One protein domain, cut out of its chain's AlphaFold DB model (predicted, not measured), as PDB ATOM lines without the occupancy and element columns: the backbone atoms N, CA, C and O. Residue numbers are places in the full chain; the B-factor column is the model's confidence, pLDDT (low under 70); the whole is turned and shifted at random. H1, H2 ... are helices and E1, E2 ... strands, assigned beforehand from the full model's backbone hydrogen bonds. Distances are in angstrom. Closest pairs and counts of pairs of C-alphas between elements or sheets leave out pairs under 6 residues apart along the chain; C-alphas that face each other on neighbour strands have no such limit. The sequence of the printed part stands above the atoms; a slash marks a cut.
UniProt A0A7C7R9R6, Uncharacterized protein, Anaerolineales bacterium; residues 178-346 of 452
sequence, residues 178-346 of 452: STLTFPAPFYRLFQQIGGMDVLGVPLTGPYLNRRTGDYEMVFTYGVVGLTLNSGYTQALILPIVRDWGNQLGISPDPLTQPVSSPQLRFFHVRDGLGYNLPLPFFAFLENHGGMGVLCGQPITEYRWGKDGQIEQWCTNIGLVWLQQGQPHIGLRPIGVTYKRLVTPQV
ATOM      1  N   SER A 178      35.486 -35.355 -21.456       28.39
ATOM      2  CA  SER A 178      35.627 -36.780 -21.370       28.39
ATOM      3  C   SER A 178      34.932 -37.373 -22.588       28.39
ATOM      4  O   SER A 178      33.709 -37.372 -22.659       28.39
ATOM      5  N   THR A 179      35.669 -38.036 -23.473       28.19
ATOM      6  CA  THR A 179      35.227 -39.412 -23.702       28.19
ATOM      7  C   THR A 179      35.633 -40.165 -22.442       28.19
ATOM      8  O   THR A 179      36.768 -40.630 -22.299       28.19
ATOM      9  N   LEU A 180      34.721 -40.204 -21.472       31.73
ATOM     10  CA  LEU A 180      34.795 -41.170 -20.388       31.73
ATOM     11  C   LEU A 180      34.908 -42.531 -21.072       31.73
ATOM     12  O   LEU A 180      33.977 -42.969 -21.746       31.73
ATOM     13  N   THR A 181      36.076 -43.170 -20.983       34.53
ATOM     14  CA  THR A 181      36.219 -44.543 -21.477       34.53
ATOM     15  C   THR A 181      35.645 -45.445 -20.402       34.53
ATOM     16  O   THR A 181      36.333 -45.988 -19.544       34.53
ATOM     17  N   PHE A 182      34.326 -45.500 -20.409       38.09
ATOM     18  CA  PHE A 182      33.525 -46.445 -19.671       38.09
ATOM     19  C   PHE A 182      33.914 -47.867 -20.101       38.09
ATOM     20  O   PHE A 182      34.032 -48.110 -21.308       38.09
ATOM     21  N   PRO A 183      34.071 -48.841 -19.183       42.44
ATOM     22  CA  PRO A 183      33.963 -50.241 -19.576       42.44
ATOM     23  C   PRO A 183      32.699 -50.390 -20.436       42.44
ATOM     24  O   PRO A 183      31.679 -49.776 -20.114       42.44
ATOM     25  N   ALA A 184      32.750 -51.160 -21.529       47.59
ATOM     26  CA  ALA A 184      31.660 -51.246 -22.516       47.59
ATOM     27  C   ALA A 184      30.224 -51.333 -21.931       47.59
ATOM     28  O   ALA A 184      29.315 -50.754 -22.534       47.59
ATOM     29  N   PRO A 185      29.983 -51.982 -20.771       52.94
ATOM     30  CA  PRO A 185      28.668 -51.986 -20.133       52.94
ATOM     31  C   PRO A 185      28.174 -50.610 -19.671       52.94
ATOM     32  O   PRO A 185      27.003 -50.293 -19.863       52.94
ATOM     33  N   PHE A 186      29.046 -49.774 -19.100       58.69
ATOM     34  CA  PHE A 186      28.696 -48.429 -18.635       58.69
ATOM     35  C   PHE A 186      28.341 -47.525 -19.819       58.69
ATOM     36  O   PHE A 186      27.347 -46.811 -19.760       58.69
ATOM     37  N   TYR A 187      29.086 -47.608 -20.928       57.66
ATOM     38  CA  TYR A 187      28.842 -46.775 -22.111       57.66
ATOM     39  C   TYR A 187      27.424 -46.951 -22.672       57.66
ATOM     40  O   TYR A 187      26.760 -45.963 -22.980       57.66
ATOM     41  N   ARG A 188      26.927 -48.197 -22.744       64.06
ATOM     42  CA  ARG A 188      25.552 -48.470 -23.200       64.06
ATOM     43  C   ARG A 188      24.509 -47.842 -22.284       64.06
ATOM     44  O   ARG A 188      23.551 -47.260 -22.782       64.06
ATOM     45  N   LEU A 189      24.711 -47.929 -20.968       74.88
ATOM     46  CA  LEU A 189      23.823 -47.284 -20.006       74.88
ATOM     47  C   LEU A 189      23.805 -45.764 -20.217       74.88
ATOM     48  O   LEU A 189      22.730 -45.180 -20.286       74.88
ATOM     49  N   PHE A 190      24.971 -45.131 -20.395       70.06
ATOM     50  CA  PHE A 190      25.052 -43.686 -20.639       70.06
ATOM     51  C   PHE A 190      24.353 -43.259 -21.929       70.06
ATOM     52  O   PHE A 190      23.624 -42.273 -21.908       70.06
ATOM     53  N   GLN A 191      24.512 -44.002 -23.028       69.62
ATOM     54  CA  GLN A 191      23.773 -43.717 -24.264       69.62
ATOM     55  C   GLN A 191      22.256 -43.815 -24.066       69.62
ATOM     56  O   GLN A 191      21.514 -43.011 -24.620       69.62
ATOM     57  N   GLN A 192      21.800 -44.777 -23.263       77.94
ATOM     58  CA  GLN A 192      20.378 -45.007 -23.031       77.94
ATOM     59  C   GLN A 192      19.716 -43.913 -22.180       77.94
ATOM     60  O   GLN A 192      18.541 -43.620 -22.384       77.94
ATOM     61  N   ILE A 193      20.444 -43.326 -21.226       81.62
ATOM     62  CA  ILE A 193      19.873 -42.376 -20.258       81.62
ATOM     63  C   ILE A 193      20.168 -40.906 -20.571       81.62
ATOM     64  O   ILE A 193      19.816 -40.057 -19.767       81.62
ATOM     65  N   GLY A 194      20.821 -40.586 -21.692       69.81
ATOM     66  CA  GLY A 194      21.192 -39.202 -22.034       69.81
ATOM     67  C   GLY A 194      22.519 -38.723 -21.429       69.81
ATOM     68  O   GLY A 194      22.794 -37.531 -21.380       69.81
ATOM     69  N   GLY A 195      23.375 -39.644 -20.986       69.94
ATOM     70  CA  GLY A 195      24.760 -39.341 -20.638       69.94
ATOM     71  C   GLY A 195      24.946 -38.566 -19.328       69.94
ATOM     72  O   GLY A 195      24.213 -38.737 -18.351       69.94
ATOM     73  N   MET A 196      25.993 -37.737 -19.301       63.41
ATOM     74  CA  MET A 196      26.330 -36.890 -18.150       63.41
ATOM     75  C   MET A 196      25.342 -35.742 -17.946       63.41
ATOM     76  O   MET A 196      25.242 -35.240 -16.831       63.41
ATOM     77  N   ASP A 197      24.581 -35.366 -18.974       68.25
ATOM     78  CA  ASP A 197      23.567 -34.313 -18.864       68.25
ATOM     79  C   ASP A 197      22.438 -34.716 -17.901       68.25
ATOM     80  O   ASP A 197      21.783 -33.858 -17.312       68.25
ATOM     81  N   VAL A 198      22.260 -36.025 -17.674       80.38
ATOM     82  CA  VAL A 198      21.274 -36.569 -16.733       80.38
ATOM     83  C   VAL A 198      21.883 -36.934 -15.387       80.38
ATOM     84  O   VAL A 198      21.383 -36.490 -14.359       80.38
ATOM     85  N   LEU A 199      22.951 -37.738 -15.348       78.69
ATOM     86  CA  LEU A 199      23.537 -38.186 -14.072       78.69
ATOM     87  C   LEU A 199      24.492 -37.173 -13.430       78.69
ATOM     88  O   LEU A 199      24.826 -37.297 -12.246       78.69
ATOM     89  N   GLY A 200      24.869 -36.132 -14.167       66.00
ATOM     90  CA  GLY A 200      25.848 -35.143 -13.752       66.00
ATOM     91  C   GLY A 200      27.274 -35.664 -13.896       66.00
ATOM     92  O   GLY A 200      27.546 -36.657 -14.573       66.00
ATOM     93  N   VAL A 201      28.210 -34.978 -13.245       61.22
ATOM     94  CA  VAL A 201      29.631 -35.331 -13.300       61.22
ATOM     95  C   VAL A 201      29.946 -36.528 -12.396       61.22
ATOM     96  O   VAL A 201      29.315 -36.690 -11.345       61.22
ATOM     97  N   PRO A 202      30.923 -37.378 -12.762       60.56
ATOM     98  CA  PRO A 202      31.423 -38.411 -11.866       60.56
ATOM     99  C   PRO A 202      32.102 -37.764 -10.653       60.56
ATOM    100  O   PRO A 202      32.951 -36.885 -10.781       60.56
ATOM    101  N   LEU A 203      31.732 -38.223  -9.462       59.97
ATOM    102  CA  LEU A 203      32.324 -37.837  -8.184       59.97
ATOM    103  C   LEU A 203      33.415 -38.814  -7.726       59.97
ATOM    104  O   LEU A 203      34.078 -38.537  -6.725       59.97
ATOM    105  N   THR A 204      33.551 -39.970  -8.378       58.47
ATOM    106  CA  THR A 204      34.597 -40.972  -8.127       58.47
ATOM    107  C   THR A 204      35.042 -41.622  -9.439       58.47
ATOM    108  O   THR A 204      34.282 -41.669 -10.407       58.47
ATOM    109  N   GLY A 205      36.246 -42.202  -9.459       59.84
ATOM    110  CA  GLY A 205      36.563 -43.292 -10.388       59.84
ATOM    111  C   GLY A 205      35.780 -44.575 -10.048       59.84
ATOM    112  O   GLY A 205      35.057 -44.598  -9.044       59.84
ATOM    113  N   PRO A 206      35.905 -45.647 -10.854       60.66
ATOM    114  CA  PRO A 206      35.341 -46.942 -10.497       60.66
ATOM    115  C   PRO A 206      36.081 -47.507  -9.275       60.66
ATOM    116  O   PRO A 206      37.311 -47.535  -9.253       60.66
ATOM    117  N   TYR A 207      35.354 -47.968  -8.260       63.09
ATOM    118  CA  TYR A 207      35.931 -48.619  -7.080       63.09
ATOM    119  C   TYR A 207      35.122 -49.854  -6.687       63.09
ATOM    120  O   TYR A 207      33.925 -49.922  -6.936       63.09
ATOM    121  N   LEU A 208      35.768 -50.831  -6.052       63.31
ATOM    122  CA  LEU A 208      35.077 -51.990  -5.488       63.31
ATOM    123  C   LEU A 208      34.448 -51.603  -4.146       63.31
ATOM    124  O   LEU A 208      35.163 -51.303  -3.184       63.31
ATOM    125  N   ASN A 209      33.122 -51.632  -4.053       68.94
ATOM    126  CA  ASN A 209      32.431 -51.467  -2.785       68.94
ATOM    127  C   ASN A 209      32.581 -52.756  -1.967       68.94
ATOM    128  O   ASN A 209      31.993 -53.785  -2.280       68.94
ATOM    129  N   ARG A 210      33.365 -52.715  -0.886       65.88
ATOM    130  CA  ARG A 210      33.644 -53.904  -0.060       65.88
ATOM    131  C   ARG A 210      32.427 -54.459   0.681       65.88
ATOM    132  O   ARG A 210      32.485 -55.590   1.151       65.88
ATOM    133  N   ARG A 211      31.353 -53.678   0.817       70.38
ATOM    134  CA  ARG A 211      30.115 -54.110   1.474       70.38
ATOM    135  C   ARG A 211      29.220 -54.900   0.523       70.38
ATOM    136  O   ARG A 211      28.597 -55.861   0.958       70.38
ATOM    137  N   THR A 212      29.133 -54.475  -0.735       68.44
ATOM    138  CA  THR A 212      28.244 -55.075  -1.745       68.44
ATOM    139  C   THR A 212      28.974 -56.037  -2.681       68.44
ATOM    140  O   THR A 212      28.358 -56.949  -3.217       68.44
ATOM    141  N   GLY A 213      30.290 -55.879  -2.839       66.94
ATOM    142  CA  GLY A 213      31.108 -56.618  -3.802       66.94
ATOM    143  C   GLY A 213      31.002 -56.087  -5.235       66.94
ATOM    144  O   GLY A 213      31.631 -56.647  -6.131       66.94
ATOM    145  N   ASP A 214      30.240 -55.015  -5.456       70.06
ATOM    146  CA  ASP A 214      30.030 -54.421  -6.775       70.06
ATOM    147  C   ASP A 214      31.110 -53.383  -7.100       70.06
ATOM    148  O   ASP A 214      31.630 -52.696  -6.214       70.06
ATOM    149  N   TYR A 215      31.424 -53.224  -8.388       70.56
ATOM    150  CA  TYR A 215      32.174 -52.051  -8.838       70.56
ATOM    151  C   TYR A 215      31.223 -50.877  -8.991       70.56
ATOM    152  O   TYR A 215      30.288 -50.952  -9.781       70.56
ATOM    153  N   GLU A 216      31.490 -49.783  -8.292       80.25
ATOM    154  CA  GLU A 216      30.652 -48.593  -8.272       80.25
ATOM    155  C   GLU A 216      31.382 -47.382  -8.838       80.25
ATOM    156  O   GLU A 216      32.589 -47.209  -8.669       80.25
ATOM    157  N   MET A 217      30.615 -46.505  -9.471       75.69
ATOM    158  CA  MET A 217      31.019 -45.156  -9.823       75.69
ATOM    159  C   MET A 217      29.913 -44.202  -9.386       75.69
ATOM    160  O   MET A 217      28.754 -44.341  -9.785       75.69
ATOM    161  N   VAL A 218      30.264 -43.237  -8.543       79.75
ATOM    162  CA  VAL A 218      29.306 -42.271  -8.006       79.75
ATOM    163  C   VAL A 218      29.269 -41.052  -8.914       79.75
ATOM    164  O   VAL A 218      30.316 -40.534  -9.287       79.75
ATOM    165  N   PHE A 219      28.072 -40.569  -9.227       80.56
ATOM    166  CA  PHE A 219      27.809 -39.347  -9.988       80.56
ATOM    167  C   PHE A 219      27.073 -38.328  -9.119       80.56
ATOM    168  O   PHE A 219      26.620 -38.662  -8.027       80.56
ATOM    169  N   THR A 220      26.930 -37.083  -9.575       75.81
ATOM    170  CA  THR A 220      26.178 -36.058  -8.829       75.81
ATOM    171  C   THR A 220      24.778 -36.540  -8.451       75.81
ATOM    172  O   THR A 220      24.386 -36.442  -7.284       75.81
ATOM    173  N   TYR A 221      24.037 -37.095  -9.413       87.75
ATOM    174  CA  TYR A 221      22.611 -37.400  -9.265       87.75
ATOM    175  C   TYR A 221      22.287 -38.886  -9.064       87.75
ATOM    176  O   TYR A 221      21.121 -39.230  -8.902       87.75
ATOM    177  N   GLY A 222      23.285 -39.770  -9.025       90.06
ATOM    178  CA  GLY A 222      23.062 -41.207  -8.863       90.06
ATOM    179  C   GLY A 222      24.358 -42.000  -8.723       90.06
ATOM    180  O   GLY A 222      25.445 -41.433  -8.647       90.06
ATOM    181  N   VAL A 223      24.247 -43.325  -8.685       90.31
ATOM    182  CA  VAL A 223      25.393 -44.243  -8.617       90.31
ATOM    183  C   VAL A 223      25.208 -45.303  -9.681       90.31
ATOM    184  O   VAL A 223      24.111 -45.829  -9.830       90.31
ATOM    185  N   VAL A 224      26.265 -45.619 -10.419       87.94
ATOM    186  CA  VAL A 224      26.252 -46.691 -11.413       87.94
ATOM    187  C   VAL A 224      27.104 -47.843 -10.909       87.94
ATOM    188  O   VAL A 224      28.216 -47.616 -10.436       87.94
ATOM    189  N   GLY A 225      26.595 -49.066 -11.018       81.62
ATOM    190  CA  GLY A 225      27.284 -50.272 -10.575       81.62
ATOM    191  C   GLY A 225      27.427 -51.321 -11.672       81.62
ATOM    192  O   GLY A 225      26.583 -51.406 -12.565       81.62
ATOM    193  N   LEU A 226      28.483 -52.132 -11.582       70.50
ATOM    194  CA  LEU A 226      28.606 -53.420 -12.265       70.50
ATOM    195  C   LEU A 226      28.423 -54.537 -11.248       70.50
ATOM    196  O   LEU A 226      29.270 -54.728 -10.372       70.50
ATOM    197  N   THR A 227      27.360 -55.311 -11.423       60.03
ATOM    198  CA  THR A 227      27.137 -56.521 -10.638       60.03
ATOM    199  C   THR A 227      27.889 -57.685 -11.278       60.03
ATOM    200  O   THR A 227      27.645 -58.030 -12.432       60.03
ATOM    201  N   LEU A 228      28.816 -58.298 -10.539       52.06
ATOM    202  CA  LEU A 228      29.667 -59.392 -11.039       52.06
ATOM    203  C   LEU A 228      29.030 -60.785 -10.890       52.06
ATOM    204  O   LEU A 228      29.562 -61.775 -11.387       52.06
ATOM    205  N   ASN A 229      27.881 -60.874 -10.218       44.38
ATOM    206  CA  ASN A 229      27.344 -62.130  -9.688       44.38
ATOM    207  C   ASN A 229      26.547 -62.973 -10.704       44.38
ATOM    208  O   ASN A 229      26.075 -64.051 -10.354       44.38
ATOM    209  N   SER A 230      26.363 -62.508 -11.943       39.94
ATOM    210  CA  SER A 230      25.422 -63.108 -12.908       39.94
ATOM    211  C   SER A 230      26.056 -63.646 -14.197       39.94
ATOM    212  O   SER A 230      25.331 -64.054 -15.101       39.94
ATOM    213  N   GLY A 231      27.387 -63.644 -14.328       36.78
ATOM    214  CA  GLY A 231      28.060 -64.046 -15.576       36.78
ATOM    215  C   GLY A 231      27.891 -63.052 -16.738       36.78
ATOM    216  O   GLY A 231      28.475 -63.251 -17.800       36.78
ATOM    217  N   TYR A 232      27.159 -61.953 -16.523       35.19
ATOM    218  CA  TYR A 232      27.041 -60.812 -17.425       35.19
ATOM    219  C   TYR A 232      27.497 -59.545 -16.701       35.19
ATOM    220  O   TYR A 232      26.981 -59.203 -15.642       35.19
ATOM    221  N   THR A 233      28.432 -58.807 -17.292       54.34
ATOM    222  CA  THR A 233      28.800 -57.460 -16.842       54.34
ATOM    223  C   THR A 233      27.797 -56.471 -17.438       54.34
ATOM    224  O   THR A 233      27.999 -55.974 -18.542       54.34
ATOM    225  N   GLN A 234      26.682 -56.203 -16.754       64.31
ATOM    226  CA  GLN A 234      25.772 -55.111 -17.124       64.31
ATOM    227  C   GLN A 234      25.941 -53.953 -16.141       64.31
ATOM    228  O   GLN A 234      25.949 -54.162 -14.930       64.31
ATOM    229  N   ALA A 235      26.075 -52.735 -16.669       76.38
ATOM    230  CA  ALA A 235      26.011 -51.535 -15.850       76.38
ATOM    231  C   ALA A 235      24.554 -51.145 -15.626       76.38
ATOM    232  O   ALA A 235      23.759 -51.130 -16.568       76.38
ATOM    233  N   LEU A 236      24.228 -50.791 -14.391       87.94
ATOM    234  CA  LEU A 236      22.910 -50.301 -14.004       87.94
ATOM    235  C   LEU A 236      23.037 -49.135 -13.031       87.94
ATOM    236  O   LEU A 236      24.019 -49.037 -12.293       87.94
ATOM    237  N   ILE A 237      22.031 -48.263 -13.011       90.69
ATOM    238  CA  ILE A 237      21.919 -47.275 -11.940       90.69
ATOM    239  C   ILE A 237      21.497 -48.024 -10.681       90.69
ATOM    240  O   ILE A 237      20.464 -48.695 -10.661       90.69
ATOM    241  N   LEU A 238      22.328 -47.941  -9.648       90.56
ATOM    242  CA  LEU A 238      22.096 -48.639  -8.402       90.56
ATOM    243  C   LEU A 238      20.901 -48.027  -7.661       90.56
ATOM    244  O   LEU A 238      20.770 -46.800  -7.601       90.56
ATOM    245  N   PRO A 239      20.055 -48.863  -7.042       91.56
ATOM    246  CA  PRO A 239      18.884 -48.432  -6.290       91.56
ATOM    247  C   PRO A 239      19.275 -47.904  -4.902       91.56
ATOM    248  O   PRO A 239      18.826 -48.394  -3.865       91.56
ATOM    249  N   ILE A 240      20.134 -46.885  -4.864       87.94
ATOM    250  CA  ILE A 240      20.707 -46.362  -3.621       87.94
ATOM    251  C   ILE A 240      19.661 -45.738  -2.696       87.94
ATOM    252  O   ILE A 240      19.849 -45.756  -1.486       87.94
ATOM    253  N   VAL A 241      18.536 -45.244  -3.215       86.75
ATOM    254  CA  VAL A 241      17.442 -44.747  -2.369       86.75
ATOM    255  C   VAL A 241      16.740 -45.913  -1.675       86.75
ATOM    256  O   VAL A 241      16.381 -45.806  -0.509       86.75
ATOM    257  N   ARG A 242      16.580 -47.055  -2.351       87.06
ATOM    258  CA  ARG A 242      16.033 -48.270  -1.727       87.06
ATOM    259  C   ARG A 242      16.985 -48.817  -0.664       87.06
ATOM    260  O   ARG A 242      16.556 -49.133   0.440       87.06
ATOM    261  N   ASP A 243      18.267 -48.917  -1.004       83.69
ATOM    262  CA  ASP A 243      19.249 -49.632  -0.183       83.69
ATOM    263  C   ASP A 243      19.807 -48.775   0.968       83.69
ATOM    264  O   ASP A 243      20.225 -49.308   1.997       83.69
ATOM    265  N   TRP A 244      19.793 -47.447   0.809       84.06
ATOM    266  CA  TRP A 244      20.342 -46.481   1.768       84.06
ATOM    267  C   TRP A 244      19.351 -45.388   2.180       84.06
ATOM    268  O   TRP A 244      19.745 -44.434   2.849       84.06
ATOM    269  N   GLY A 245      18.072 -45.500   1.808       83.06
ATOM    270  CA  GLY A 245      17.061 -44.457   2.018       83.06
ATOM    271  C   GLY A 245      17.035 -43.918   3.443       83.06
ATOM    272  O   GLY A 245      17.141 -42.713   3.643       83.06
ATOM    273  N   ASN A 246      17.031 -44.798   4.445       83.25
ATOM    274  CA  ASN A 246      17.013 -44.388   5.852       83.25
ATOM    275  C   ASN A 246      18.235 -43.537   6.237       83.25
ATOM    276  O   ASN A 246      18.098 -42.531   6.926       83.25
ATOM    277  N   GLN A 247      19.428 -43.907   5.765       83.56
ATOM    278  CA  GLN A 247      20.661 -43.145   5.985       83.56
ATOM    279  C   GLN A 247      20.693 -41.847   5.168       83.56
ATOM    280  O   GLN A 247      21.365 -40.890   5.548       83.56
ATOM    281  N   LEU A 248      19.962 -41.810   4.054       79.69
ATOM    282  CA  LEU A 248      19.793 -40.648   3.185       79.69
ATOM    283  C   LEU A 248      18.644 -39.729   3.641       79.69
ATOM    284  O   LEU A 248      18.449 -38.672   3.045       79.69
ATOM    285  N   GLY A 249      17.900 -40.103   4.690       84.94
ATOM    286  CA  GLY A 249      16.736 -39.360   5.178       84.94
ATOM    287  C   GLY A 249      15.506 -39.460   4.266       84.94
ATOM    288  O   GLY A 249      14.668 -38.561   4.266       84.94
ATOM    289  N   ILE A 250      15.412 -40.524   3.468       88.81
ATOM    290  CA  ILE A 250      14.332 -40.788   2.518       88.81
ATOM    291  C   ILE A 250      13.643 -42.089   2.924       88.81
ATOM    292  O   ILE A 250      14.262 -43.150   2.965       88.81
ATOM    293  N   SER A 251      12.345 -42.016   3.194       89.81
ATOM    294  CA  SER A 251      11.528 -43.181   3.527       89.81
ATOM    295  C   SER A 251      10.382 -43.317   2.527       89.81
ATOM    296  O   SER A 251       9.893 -42.290   2.051       89.81
ATOM    297  N   PRO A 252       9.958 -44.550   2.195       93.56
ATOM    298  CA  PRO A 252       8.815 -44.751   1.321       93.56
ATOM    299  C   PRO A 252       7.516 -44.215   1.927       93.56
ATOM    300  O   PRO A 252       7.273 -44.382   3.126       93.56
ATOM    301  N   ASP A 253       6.657 -43.644   1.086       95.94
ATOM    302  CA  ASP A 253       5.294 -43.282   1.468       95.94
ATOM    303  C   ASP A 253       4.362 -44.501   1.364       95.94
ATOM    304  O   ASP A 253       4.626 -45.426   0.583       95.94
ATOM    305  N   PRO A 254       3.235 -44.514   2.098       96.62
ATOM    306  CA  PRO A 254       2.171 -45.485   1.873       96.62
ATOM    307  C   PRO A 254       1.669 -45.453   0.423       96.62
ATOM    308  O   PRO A 254       1.560 -44.387  -0.179       96.62
ATOM    309  N   LEU A 255       1.310 -46.621  -0.116       97.50
ATOM    310  CA  LEU A 255       0.704 -46.716  -1.445       97.50
ATOM    311  C   LEU A 255      -0.680 -46.060  -1.454       97.50
ATOM    312  O   LEU A 255      -1.455 -46.214  -0.507       97.50
ATOM    313  N   THR A 256      -1.009 -45.389  -2.551       97.75
ATOM    314  CA  THR A 256      -2.269 -44.664  -2.715       97.75
ATOM    315  C   THR A 256      -3.113 -45.242  -3.850       97.75
ATOM    316  O   THR A 256      -2.671 -46.097  -4.620       97.75
ATOM    317  N   GLN A 257      -4.365 -44.791  -3.926       97.75
ATOM    318  CA  GLN A 257      -5.268 -45.080  -5.038       97.75
ATOM    319  C   GLN A 257      -4.921 -44.203  -6.260       97.75
ATOM    320  O   GLN A 257      -4.411 -43.089  -6.093       97.75
ATOM    321  N   PRO A 258      -5.236 -44.657  -7.486       97.50
ATOM    322  CA  PRO A 258      -5.061 -43.849  -8.685       97.50
ATOM    323  C   PRO A 258      -5.913 -42.582  -8.628       97.50
ATOM    324  O   PRO A 258      -7.126 -42.628  -8.417       97.50
ATOM    325  N   VAL A 259      -5.281 -41.441  -8.885       97.31
ATOM    326  CA  VAL A 259      -5.973 -40.162  -9.036       97.31
ATOM    327  C   VAL A 259      -6.361 -39.980 -10.499       97.31
ATOM    328  O   VAL A 259      -5.510 -39.929 -11.388       97.31
ATOM    329  N   SER A 260      -7.662 -39.835 -10.756       95.44
ATOM    330  CA  SER A 260      -8.192 -39.560 -12.094       95.44
ATOM    331  C   SER A 260      -7.891 -38.116 -12.512       95.44
ATOM    332  O   SER A 260      -8.728 -37.225 -12.372       95.44
ATOM    333  N   SER A 261      -6.686 -37.880 -13.026       96.31
ATOM    334  CA  SER A 261      -6.242 -36.585 -13.540       96.31
ATOM    335  C   SER A 261      -5.465 -36.758 -14.845       96.31
ATOM    336  O   SER A 261      -4.583 -37.614 -14.912       96.31
ATOM    337  N   PRO A 262      -5.704 -35.918 -15.869       94.69
ATOM    338  CA  PRO A 262      -4.928 -35.970 -17.108       94.69
ATOM    339  C   PRO A 262      -3.447 -35.608 -16.897       94.69
ATOM    340  O   PRO A 262      -2.599 -35.997 -17.702       94.69
ATOM    341  N   GLN A 263      -3.137 -34.893 -15.809       95.75
ATOM    342  CA  GLN A 263      -1.788 -34.448 -15.443       95.75
ATOM    343  C   GLN A 263      -0.995 -35.496 -14.657       95.75
ATOM    344  O   GLN A 263       0.158 -35.246 -14.310       95.75
ATOM    345  N   LEU A 264      -1.600 -36.648 -14.360       96.94
ATOM    346  CA  LEU A 264      -0.970 -37.723 -13.609       96.94
ATOM    347  C   LEU A 264      -0.944 -39.016 -14.432       96.94
ATOM    348  O   LEU A 264      -1.754 -39.250 -15.335       96.94
ATOM    349  N   ARG A 265       0.025 -39.867 -14.120       96.38
ATOM    350  CA  ARG A 265       0.086 -41.268 -14.527       96.38
ATOM    351  C   ARG A 265       0.196 -42.107 -13.272       96.38
ATOM    352  O   ARG A 265       0.936 -41.754 -12.364       96.38
ATOM    353  N   PHE A 266      -0.541 -43.203 -13.209       97.38
ATOM    354  CA  PHE A 266      -0.496 -44.075 -12.047       97.38
ATOM    355  C   PHE A 266       0.485 -45.218 -12.279       97.38
ATOM    356  O   PHE A 266       0.353 -45.963 -13.250       97.38
ATOM    357  N   PHE A 267       1.461 -45.357 -11.387       96.00
ATOM    358  CA  PHE A 267       2.368 -46.495 -11.355       96.00
ATOM    359  C   PHE A 267       1.849 -47.510 -10.342       96.00
ATOM    360  O   PHE A 267       1.963 -47.309  -9.133       96.00
ATOM    361  N   HIS A 268       1.253 -48.590 -10.840       96.62
ATOM    362  CA  HIS A 268       0.719 -49.662 -10.005       96.62
ATOM    363  C   HIS A 268       1.850 -50.461  -9.350       96.62
ATOM    364  O   HIS A 268       2.826 -50.819 -10.008       96.62
ATOM    365  N   VAL A 269       1.710 -50.735  -8.051       94.19
ATOM    366  CA  VAL A 269       2.668 -51.531  -7.272       94.19
ATOM    367  C   VAL A 269       2.033 -52.851  -6.831       94.19
ATOM    368  O   VAL A 269       2.599 -53.910  -7.090       94.19
ATOM    369  N   ARG A 270       0.872 -52.811  -6.158       95.88
ATOM    370  CA  ARG A 270       0.120 -54.009  -5.729       95.88
ATOM    371  C   ARG A 270      -1.317 -53.678  -5.345       95.88
ATOM    372  O   ARG A 270      -1.589 -52.569  -4.907       95.88
ATOM    373  N   ASP A 271      -2.224 -54.647  -5.463       96.06
ATOM    374  CA  ASP A 271      -3.608 -54.575  -4.951       96.06
ATOM    375  C   ASP A 271      -4.419 -53.353  -5.426       96.06
ATOM    376  O   ASP A 271      -5.288 -52.840  -4.728       96.06
ATOM    377  N   GLY A 272      -4.109 -52.850  -6.623       94.56
ATOM    378  CA  GLY A 272      -4.721 -51.630  -7.171       94.56
ATOM    379  C   GLY A 272      -4.105 -50.333  -6.637       94.56
ATOM    380  O   GLY A 272      -4.464 -49.257  -7.105       94.56
ATOM    381  N   LEU A 273      -3.162 -50.435  -5.701       97.69
ATOM    382  CA  LEU A 273      -2.446 -49.335  -5.076       97.69
ATOM    383  C   LEU A 273      -1.065 -49.126  -5.708       97.69
ATOM    384  O   LEU A 273      -0.448 -50.041  -6.267       97.69
ATOM    385  N   GLY A 274      -0.566 -47.904  -5.595       97.69
ATOM    386  CA  GLY A 274       0.641 -47.475  -6.279       97.69
ATOM    387  C   GLY A 274       1.029 -46.049  -5.932       97.69
ATOM    388  O   GLY A 274       0.715 -45.571  -4.844       97.69
ATOM    389  N   TYR A 275       1.699 -45.390  -6.873       98.00
ATOM    390  CA  TYR A 275       2.090 -43.989  -6.754       98.00
ATOM    391  C   TYR A 275       1.596 -43.185  -7.949       98.00
ATOM    392  O   TYR A 275       1.628 -43.656  -9.091       98.00
ATOM    393  N   ASN A 276       1.161 -41.954  -7.700       97.81
ATOM    394  CA  ASN A 276       0.797 -41.023  -8.757       97.81
ATOM    395  C   ASN A 276       2.043 -40.249  -9.212       97.81
ATOM    396  O   ASN A 276       2.792 -39.703  -8.406       97.81
ATOM    397  N   LEU A 277       2.287 -40.217 -10.519       96.56
ATOM    398  CA  LEU A 277       3.430 -39.548 -11.134       96.56
ATOM    399  C   LEU A 277       2.944 -38.338 -11.931       96.56
ATOM    400  O   LEU A 277       2.139 -38.507 -12.852       96.56
ATOM    401  N   PRO A 278       3.455 -37.130 -11.653       97.06
ATOM    402  CA  PRO A 278       3.307 -35.980 -12.532       97.06
ATOM    403  C   PRO A 278       3.699 -36.298 -13.977       97.06
ATOM    404  O   PRO A 278       4.767 -36.856 -14.241       97.06
ATOM    405  N   LEU A 279       2.859 -35.893 -14.933       95.50
ATOM    406  CA  LEU A 279       3.104 -36.102 -16.360       95.50
ATOM    407  C   LEU A 279       4.469 -35.553 -16.830       95.50
ATOM    408  O   LEU A 279       5.124 -36.251 -17.604       95.50
ATOM    409  N   PRO A 280       4.965 -34.394 -16.343       95.44
ATOM    410  CA  PRO A 280       6.314 -33.931 -16.670       95.44
ATOM    411  C   PRO A 280       7.432 -34.891 -16.240       95.44
ATOM    412  O   PRO A 280       8.408 -35.048 -16.969       95.44
ATOM    413  N   PHE A 281       7.290 -35.574 -15.098       97.06
ATOM    414  CA  PHE A 281       8.249 -36.602 -14.683       97.06
ATOM    415  C   PHE A 281       8.190 -37.811 -15.601       97.06
ATOM    416  O   PHE A 281       9.228 -38.286 -16.045       97.06
ATOM    417  N   PHE A 282       6.985 -38.278 -15.927       94.38
ATOM    418  CA  PHE A 282       6.814 -39.404 -16.835       94.38
ATOM    419  C   PHE A 282       7.459 -39.129 -18.205       94.38
ATOM    420  O   PHE A 282       8.286 -39.916 -18.657       94.38
ATOM    421  N   ALA A 283       7.176 -37.966 -18.802       94.12
ATOM    422  CA  ALA A 283       7.762 -37.555 -20.078       94.12
ATOM    423  C   ALA A 283       9.290 -37.391 -20.007       94.12
ATOM    424  O   ALA A 283      10.004 -37.759 -20.939       94.12
ATOM    425  N   PHE A 284       9.821 -36.856 -18.903       94.62
ATOM    426  CA  PHE A 284      11.267 -36.791 -18.699       94.62
ATOM    427  C   PHE A 284      11.885 -38.189 -18.666       94.62
ATOM    428  O   PHE A 284      12.881 -38.430 -19.342       94.62
ATOM    429  N   LEU A 285      11.290 -39.119 -17.921       94.31
ATOM    430  CA  LEU A 285      11.811 -40.474 -17.801       94.31
ATOM    431  C   LEU A 285      11.762 -41.214 -19.139       94.31
ATOM    432  O   LEU A 285      12.754 -41.845 -19.487       94.31
ATOM    433  N   GLU A 286      10.682 -41.101 -19.920       92.38
ATOM    434  CA  GLU A 286      10.589 -41.714 -21.259       92.38
ATOM    435  C   GLU A 286      11.739 -41.298 -22.188       92.38
ATOM    436  O   GLU A 286      12.254 -42.128 -22.934       92.38
ATOM    437  N   ASN A 287      12.198 -40.049 -22.085       88.81
ATOM    438  CA  ASN A 287      13.305 -39.533 -22.890       88.81
ATOM    439  C   ASN A 287      14.700 -39.932 -22.371       88.81
ATOM    440  O   ASN A 287      15.686 -39.730 -23.074       88.81
ATOM    441  N   HIS A 288      14.802 -40.503 -21.168       86.44
ATOM    442  CA  HIS A 288      16.079 -40.768 -20.497       86.44
ATOM    443  C   HIS A 288      16.157 -42.199 -19.942       86.44
ATOM    444  O   HIS A 288      16.566 -42.433 -18.808       86.44
ATOM    445  N   GLY A 289      15.757 -43.183 -20.750       85.81
ATOM    446  CA  GLY A 289      15.884 -44.613 -20.435       85.81
ATOM    447  C   GLY A 289      14.695 -45.224 -19.687       85.81
ATOM    448  O   GLY A 289      14.644 -46.439 -19.487       85.81
ATOM    449  N   GLY A 290      13.706 -44.413 -19.328       91.69
ATOM    450  CA  GLY A 290      12.439 -44.845 -18.758       91.69
ATOM    451  C   GLY A 290      12.496 -45.168 -17.269       91.69
ATOM    452  O   GLY A 290      13.527 -45.081 -16.594       91.69
ATOM    453  N   MET A 291      11.340 -45.598 -16.763       91.00
ATOM    454  CA  MET A 291      11.164 -46.023 -15.374       91.00
ATOM    455  C   MET A 291      12.152 -47.124 -14.986       91.00
ATOM    456  O   MET A 291      12.811 -47.010 -13.967       91.00
ATOM    457  N   GLY A 292      12.308 -48.168 -15.802       87.69
ATOM    458  CA  GLY A 292      13.104 -49.345 -15.433       87.69
ATOM    459  C   GLY A 292      14.616 -49.119 -15.346       87.69
ATOM    460  O   GLY A 292      15.295 -49.904 -14.689       87.69
ATOM    461  N   VAL A 293      15.144 -48.070 -15.984       88.75
ATOM    462  CA  VAL A 293      16.595 -47.828 -16.062       88.75
ATOM    463  C   VAL A 293      17.013 -46.628 -15.225       88.75
ATOM    464  O   VAL A 293      17.936 -46.748 -14.419       88.75
ATOM    465  N   LEU A 294      16.333 -45.487 -15.379       91.81
ATOM    466  CA  LEU A 294      16.738 -44.254 -14.708       91.81
ATOM    467  C   LEU A 294      16.160 -44.130 -13.296       91.81
ATOM    468  O   LEU A 294      16.903 -43.925 -12.342       91.81
ATOM    469  N   CYS A 295      14.841 -44.267 -13.158       94.25
ATOM    470  CA  CYS A 295      14.124 -44.054 -11.894       94.25
ATOM    471  C   CYS A 295      14.137 -45.302 -10.996       94.25
ATOM    472  O   CYS A 295      14.379 -45.213  -9.791       94.25
ATOM    473  N   GLY A 296      13.933 -46.477 -11.575       93.75
ATOM    474  CA  GLY A 296      13.458 -47.654 -10.863       93.75
ATOM    475  C   GLY A 296      11.984 -47.497 -10.474       93.75
ATOM    476  O   GLY A 296      11.197 -46.922 -11.227       93.75
ATOM    477  N   GLN A 297      11.581 -48.018  -9.316       95.12
ATOM    478  CA  GLN A 297      10.201 -47.859  -8.837       95.12
ATOM    479  C   GLN A 297      10.054 -46.540  -8.066       95.12
ATOM    480  O   GLN A 297      10.958 -46.201  -7.300       95.12
ATOM    481  N   PRO A 298       8.943 -45.795  -8.207       96.94
ATOM    482  CA  PRO A 298       8.621 -44.728  -7.271       96.94
ATOM    483  C   PRO A 298       8.487 -45.321  -5.869       96.94
ATOM    484  O   PRO A 298       7.982 -46.433  -5.708       96.94
ATOM    485  N   ILE A 299       8.944 -44.578  -4.868       95.75
ATOM    486  CA  ILE A 299       8.809 -44.962  -3.460       95.75
ATOM    487  C   ILE A 299       8.085 -43.900  -2.633       95.75
ATOM    488  O   ILE A 299       7.713 -44.173  -1.501       95.75
ATOM    489  N   THR A 300       7.876 -42.698  -3.172       96.62
ATOM    490  CA  THR A 300       7.077 -41.647  -2.531       96.62
ATOM    491  C   THR A 300       5.962 -41.184  -3.453       96.62
ATOM    492  O   THR A 300       6.051 -41.317  -4.679       96.62
ATOM    493  N   GLU A 301       4.943 -40.556  -2.876       97.12
ATOM    494  CA  GLU A 301       4.067 -39.682  -3.647       97.12
ATOM    495  C   GLU A 301       4.813 -38.416  -4.081       97.12
ATOM    496  O   GLU A 301       5.890 -38.082  -3.565       97.12
ATOM    497  N   TYR A 302       4.253 -37.716  -5.069       94.88
ATOM    498  CA  TYR A 302       4.741 -36.385  -5.406       94.88
ATOM    499  C   TYR A 302       4.304 -35.382  -4.334       94.88
ATOM    500  O   TYR A 302       3.188 -35.436  -3.813       94.88
ATOM    501  N   ARG A 303       5.174 -34.426  -4.007       94.06
ATOM    502  CA  ARG A 303       4.885 -33.408  -2.989       94.06
ATOM    503  C   ARG A 303       5.430 -32.045  -3.360       94.06
ATOM    504  O   ARG A 303       6.437 -31.926  -4.053       94.06
ATOM    505  N   TRP A 304       4.768 -31.017  -2.849       89.19
ATOM    506  CA  TRP A 304       5.210 -29.636  -2.972       89.19
ATOM    507  C   TRP A 304       6.302 -29.348  -1.941       89.19
ATOM    508  O   TRP A 304       6.093 -29.469  -0.734       89.19
ATOM    509  N   GLY A 305       7.481 -28.981  -2.427       80.12
ATOM    510  CA  GLY A 305       8.569 -28.451  -1.621       80.12
ATOM    511  C   GLY A 305       8.305 -27.005  -1.189       80.12
ATOM    512  O   GLY A 305       7.440 -26.317  -1.729       80.12
ATOM    513  N   LYS A 306       9.103 -26.524  -0.229       69.44
ATOM    514  CA  LYS A 306       8.953 -25.185   0.376       69.44
ATOM    515  C   LYS A 306       9.073 -24.024  -0.621       69.44
ATOM    516  O   LYS A 306       8.498 -22.971  -0.382       69.44
ATOM    517  N   ASP A 307       9.752 -24.250  -1.743       74.94
ATOM    518  CA  ASP A 307      10.038 -23.236  -2.765       74.94
ATOM    519  C   ASP A 307       9.114 -23.348  -3.997       74.94
ATOM    520  O   ASP A 307       9.408 -22.804  -5.060       74.94
ATOM    521  N   GLY A 308       8.007 -24.095  -3.885       81.88
ATOM    522  CA  GLY A 308       7.048 -24.308  -4.981       81.88
ATOM    523  C   GLY A 308       7.480 -25.353  -6.018       81.88
ATOM    524  O   GLY A 308       6.782 -25.569  -7.003       81.88
ATOM    525  N   GLN A 309       8.608 -26.029  -5.803       90.06
ATOM    526  CA  GLN A 309       9.039 -27.171  -6.614       90.06
ATOM    527  C   GLN A 309       8.220 -28.425  -6.285       90.06
ATOM    528  O   GLN A 309       7.892 -28.649  -5.121       90.06
ATOM    529  N   ILE A 310       7.935 -29.270  -7.271       94.25
ATOM    530  CA  ILE A 310       7.349 -30.598  -7.025       94.25
ATOM    531  C   ILE A 310       8.486 -31.611  -6.969       94.25
ATOM    532  O   ILE A 310       9.367 -31.577  -7.820       94.25
ATOM    533  N   GLU A 311       8.490 -32.514  -5.996       95.00
ATOM    534  CA  GLU A 311       9.487 -33.583  -5.901       95.00
ATOM    535  C   GLU A 311       8.851 -34.957  -5.729       95.00
ATOM    536  O   GLU A 311       7.773 -35.079  -5.148       95.00
ATOM    537  N   GLN A 312       9.542 -35.987  -6.212       96.75
ATOM    538  CA  GLN A 312       9.183 -37.388  -6.007       96.75
ATOM    539  C   GLN A 312      10.449 -38.247  -6.014       96.75
ATOM    540  O   GLN A 312      11.364 -38.011  -6.804       96.75
ATOM    541  N   TRP A 313      10.512 -39.247  -5.139       96.50
ATOM    542  CA  TRP A 313      11.650 -40.154  -5.038       96.50
ATOM    543  C   TRP A 313      11.340 -41.497  -5.684       96.50
ATOM    544  O   TRP A 313      10.276 -42.085  -5.473       96.50
ATOM    545  N   CYS A 314      12.314 -41.993  -6.436       97.00
ATOM    546  CA  CYS A 314      12.354 -43.353  -6.935       97.00
ATOM    547  C   CYS A 314      13.433 -44.162  -6.210       97.00
ATOM    548  O   CYS A 314      14.202 -43.611  -5.429       97.00
ATOM    549  N   THR A 315      13.543 -45.462  -6.484       95.88
ATOM    550  CA  THR A 315      14.582 -46.314  -5.887       95.88
ATOM    551  C   THR A 315      16.003 -45.893  -6.264       95.88
ATOM    552  O   THR A 315      16.917 -46.127  -5.474       95.88
ATOM    553  N   ASN A 316      16.207 -45.280  -7.435       95.06
ATOM    554  CA  ASN A 316      17.543 -44.973  -7.960       95.06
ATOM    555  C   ASN A 316      17.905 -43.482  -7.839       95.06
ATOM    556  O   ASN A 316      19.061 -43.147  -7.582       95.06
ATOM    557  N   ILE A 317      16.926 -42.589  -8.020       95.25
ATOM    558  CA  ILE A 317      17.108 -41.130  -8.113       95.25
ATOM    559  C   ILE A 317      15.961 -40.371  -7.429       95.25
ATOM    560  O   ILE A 317      14.901 -40.931  -7.153       95.25
ATOM    561  N   GLY A 318      16.151 -39.070  -7.203       95.19
ATOM    562  CA  GLY A 318      15.068 -38.144  -6.859       95.19
ATOM    563  C   GLY A 318      14.777 -37.191  -8.008       95.19
ATOM    564  O   GLY A 318      15.707 -36.598  -8.546       95.19
ATOM    565  N   LEU A 319      13.507 -37.021  -8.354       96.12
ATOM    566  CA  LEU A 319      13.035 -36.101  -9.385       96.12
ATOM    567  C   LEU A 319      12.579 -34.796  -8.737       96.12
ATOM    568  O   LEU A 319      11.933 -34.805  -7.686       96.12
ATOM    569  N   VAL A 320      12.893 -33.671  -9.374       94.69
ATOM    570  CA  VAL A 320      12.393 -32.354  -8.980       94.69
ATOM    571  C   VAL A 320      11.932 -31.577 -10.207       94.69
ATOM    572  O   VAL A 320      12.625 -31.509 -11.215       94.69
ATOM    573  N   TRP A 321      10.746 -30.990 -10.131       93.50
ATOM    574  CA  TRP A 321      10.215 -30.084 -11.136       93.50
ATOM    575  C   TRP A 321      10.344 -28.657 -10.621       93.50
ATOM    576  O   TRP A 321       9.668 -28.258  -9.667       93.50
ATOM    577  N   LEU A 322      11.231 -27.900 -11.258       86.94
ATOM    578  CA  LEU A 322      11.465 -26.497 -10.964       86.94
ATOM    579  C   LEU A 322      10.508 -25.666 -11.818       86.94
ATOM    580  O   LEU A 322      10.588 -25.695 -13.042       86.94
ATOM    581  N   GLN A 323       9.572 -24.969 -11.170       80.69
ATOM    582  CA  GLN A 323       8.541 -24.170 -11.848       80.69
ATOM    583  C   GLN A 323       8.906 -22.685 -11.978       80.69
ATOM    584  O   GLN A 323       8.236 -21.953 -12.702       80.69
ATOM    585  N   GLN A 324       9.952 -22.226 -11.286       73.94
ATOM    586  CA  GLN A 324      10.424 -20.846 -11.385       73.94
ATOM    587  C   GLN A 324      11.324 -20.669 -12.617       73.94
ATOM    588  O   GLN A 324      12.221 -21.474 -12.855       73.94
ATOM    589  N   GLY A 325      11.097 -19.601 -13.386       76.38
ATOM    590  CA  GLY A 325      11.804 -19.357 -14.647       76.38
ATOM    591  C   GLY A 325      11.233 -20.195 -15.793       76.38
ATOM    592  O   GLY A 325      10.017 -20.244 -15.969       76.38
ATOM    593  N   GLN A 326      12.098 -20.836 -16.587       75.25
ATOM    594  CA  GLN A 326      11.650 -21.832 -17.563       75.25
ATOM    595  C   GLN A 326      11.458 -23.189 -16.871       75.25
ATOM    596  O   GLN A 326      12.433 -23.729 -16.330       75.25
ATOM    597  N   PRO A 327      10.233 -23.752 -16.872       82.19
ATOM    598  CA  PRO A 327       9.965 -25.008 -16.194       82.19
ATOM    599  C   PRO A 327      10.816 -26.147 -16.753       82.19
ATOM    600  O   PRO A 327      10.797 -26.400 -17.956       82.19
ATOM    601  N   HIS A 328      11.523 -26.864 -15.883       86.94
ATOM    602  CA  HIS A 328      12.334 -28.014 -16.282       86.94
ATOM    603  C   HIS A 328      12.402 -29.072 -15.178       86.94
ATOM    604  O   HIS A 328      12.170 -28.792 -13.997       86.94
ATOM    605  N   ILE A 329      12.697 -30.309 -15.581       92.19
ATOM    606  CA  ILE A 329      12.934 -31.420 -14.660       92.19
ATOM    607  C   ILE A 329      14.425 -31.484 -14.355       92.19
ATOM    608  O   ILE A 329      15.250 -31.515 -15.262       92.19
ATOM    609  N   GLY A 330      14.753 -31.502 -13.070       89.94
ATOM    610  CA  GLY A 330      16.087 -31.775 -12.560       89.94
ATOM    611  C   GLY A 330      16.095 -33.027 -11.691       89.94
ATOM    612  O   GLY A 330      15.048 -33.579 -11.338       89.94
ATOM    613  N   LEU A 331      17.296 -33.449 -11.306       91.50
ATOM    614  CA  LEU A 331      17.498 -34.541 -10.363       91.50
ATOM    615  C   LEU A 331      18.030 -34.028  -9.022       91.50
ATOM    616  O   LEU A 331      18.743 -33.025  -8.938       91.50
ATOM    617  N   ARG A 332      17.701 -34.735  -7.941       91.06
ATOM    618  CA  ARG A 332      18.279 -34.493  -6.616       91.06
ATOM    619  C   ARG A 332      19.707 -35.051  -6.564       91.06
ATOM    620  O   ARG A 332      19.923 -36.177  -7.011       91.06
ATOM    621  N   PRO A 333      20.686 -34.316  -5.997       87.69
ATOM    622  CA  PRO A 333      22.106 -34.684  -6.019       87.69
ATOM    623  C   PRO A 333      22.444 -35.773  -4.988       87.69
ATOM    624  O   PRO A 333      23.256 -35.586  -4.079       87.69
ATOM    625  N   ILE A 334      21.769 -36.917  -5.074       86.25
ATOM    626  CA  ILE A 334      21.829 -37.956  -4.048       86.25
ATOM    627  C   ILE A 334      23.183 -38.669  -3.997       86.25
ATOM    628  O   ILE A 334      23.595 -39.109  -2.924       86.25
ATOM    629  N   GLY A 335      23.924 -38.717  -5.108       82.19
ATOM    630  CA  GLY A 335      25.252 -39.321  -5.132       82.19
ATOM    631  C   GLY A 335      26.275 -38.541  -4.300       82.19
ATOM    632  O   GLY A 335      27.143 -39.146  -3.675       82.19
ATOM    633  N   VAL A 336      26.108 -37.219  -4.150       79.31
ATOM    634  CA  VAL A 336      26.905 -36.404  -3.210       79.31
ATOM    635  C   VAL A 336      26.710 -36.887  -1.769       79.31
ATOM    636  O   VAL A 336      27.664 -36.999  -0.996       79.31
ATOM    637  N   THR A 337      25.468 -37.190  -1.386       82.06
ATOM    638  CA  THR A 337      25.153 -37.693  -0.044       82.06
ATOM    639  C   THR A 337      25.608 -39.136   0.128       82.06
ATOM    640  O   THR A 337      26.268 -39.432   1.121       82.06
ATOM    641  N   TYR A 338      25.358 -39.998  -0.859       86.38
ATOM    642  CA  TYR A 338      25.838 -41.378  -0.865       86.38
ATOM    643  C   TYR A 338      27.358 -41.455  -0.684       86.38
ATOM    644  O   TYR A 338      27.827 -42.142   0.222       86.38
ATOM    645  N   LYS A 339      28.131 -40.671  -1.456       81.56
ATOM    646  CA  LYS A 339      29.598 -40.609  -1.352       81.56
ATOM    647  C   LYS A 339      30.039 -40.367   0.088       81.56
ATOM    648  O   LYS A 339      30.889 -41.095   0.591       81.56
ATOM    649  N   ARG A 340      29.445 -39.390   0.782       80.81
ATOM    650  CA  ARG A 340      29.794 -39.069   2.179       80.81
ATOM    651  C   ARG A 340      29.555 -40.237   3.138       80.81
ATOM    652  O   ARG A 340      30.333 -40.401   4.072       80.81
ATOM    653  N   LEU A 341      28.530 -41.053   2.891       78.50
ATOM    654  CA  LEU A 341      28.213 -42.228   3.707       78.50
ATOM    655  C   LEU A 341      29.186 -43.392   3.470       78.50
ATOM    656  O   LEU A 341      29.502 -44.112   4.414       78.50
ATOM    657  N   VAL A 342      29.685 -43.563   2.241       74.62
ATOM    658  CA  VAL A 342      30.587 -44.677   1.888       74.62
ATOM    659  C   VAL A 342      32.081 -44.335   1.997       74.62
ATOM    660  O   VAL A 342      32.901 -45.236   2.162       74.62
ATOM    661  N   THR A 343      32.451 -43.047   2.000       62.84
ATOM    662  CA  THR A 343      33.851 -42.567   2.083       62.84
ATOM    663  C   THR A 343      34.637 -43.058   3.318       62.84
ATOM    664  O   THR A 343      35.818 -43.358   3.152       62.84
ATOM    665  N   PRO A 344      34.059 -43.241   4.528       48.12
ATOM    666  CA  PRO A 344      34.810 -43.762   5.680       48.12
ATOM    667  C   PRO A 344      35.307 -45.210   5.521       48.12
ATOM    668  O   PRO A 344      36.101 -45.668   6.336       48.12
ATOM    669  N   GLN A 345      34.842 -45.946   4.502       47.00
ATOM    670  CA  GLN A 345      35.224 -47.342   4.251       47.00
ATOM    671  C   GLN A 345      36.030 -47.542   2.966       47.00
ATOM    672  O   GLN A 345      36.416 -48.667   2.638       47.00
ATOM    673  N   VAL A 346      36.342 -46.456   2.258       38.50
ATOM    674  CA  VAL A 346      37.252 -46.491   1.117       38.50
ATOM    675  C   VAL A 346      38.667 -46.355   1.665       38.50
ATOM    676  O   VAL A 346      39.253 -45.276   1.676       38.50
TER     677      VAL A 346
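Overview. This is residues 178 to 346 of the 452 residues of an uncharacterized protein of Anaerolineales bacterium (UniProt A0A7C7R9R6). Two small lobes stand side by side, each with three antiparallel strands and a helix over one face: E6 E7 E8 with H4, and E1 E2 E3 with H1. Short H5 lies between the lobes, the hairpin of E4 and E5 makes one end of the body, and H6 packs on H3. The printed part has 169 residues with six named helices and eight named strands, in the order H1 H2 E1 E2 E3 H3 E4 E5 H4 H5 E6 E7 E8 H6. The class is mixed; the whole is compact, with a radius of gyration of the C-alphas of 16.2 A and spans of 44 by 36 by 30 A.

Arrangement. E6, residues 310 to 313, E7, 318 to 322, and E8, 328 to 331, form a meander, each strand the antiparallel neighbour of the one before; N 312 and O 319, 3.0 A, and N 330 and O 320, 2.8 A, are within hydrogen-bond range. H4, residues 279 to 287, is on this sheet at a height of 9.5 A, over E7 and only just across the strands, at 62 degrees to E7 on the local plane. E4, residues 264 to 270, and E5, 273 to 278, are an antiparallel hairpin, with N 267 and O 275 2.9 A apart. E5 and E6 are near each other, with 7 pairs of C-alphas within 10 A. H5, residues 291 to 295, and H4 only just touch, only at the corner, with 3 pairs within 8 A; the closest C-alphas are those of Leu 285 and Met 291, 6.1 A. The second meander is E1, residues 215 to 218, E2, 223 to 226, and E3, 235 to 237, with N 217 and O 224 at 2.8 A and N 225 and O 236 at 2.9 A. H5 only grazes this sheet. H1, residues 184 to 193, is on it at a height of 8.7 A, over E3 and along the strands, at 25 degrees to E3 on the local plane; these are two layers, a helix on one face of a sheet. H2, residues 196 to 199, is close to H1 but not clearly touching; the closest C-alphas, of Phe 190 and Met 196, are 7.3 A apart. H6, residues 334 to 345, only grazes the sheet and touches H3, residues 240 to 248, about perpendicular at 76 degrees; the closest C-alphas are those of Leu 248 and Thr 337, 6.9 A. Every O i to N i+4 pair is within range in H4, 5 of 6 in H1, 3 of 5 in H3, 6 of 8 in H6 and 0 of 1 in H5, where 0 of 2 O i to N i+3 pairs are; H2 is too short for an i+4 pair.

Along the chain. H1 begins at C-alpha 184, (31.660, -51.246, -22.516), and is 14.9 A long. E4 is 18.1 A long and E5 16.3 A. H6 is 18.3 A long and ends at C-alpha 345, (35.224, -47.342, 4.251).

Size, cuts and confidence. The C-alphas farthest apart are those of Ser 260 and Val 346, 47.8 A. The printed part has no cut. The long links are H2 to E1, H3 to E4 and H5 to E6. Mean pLDDT of the printed part is 80.3; 42 residues are under 70, among them 178 to 188, 200 to 210 and 227 to 234.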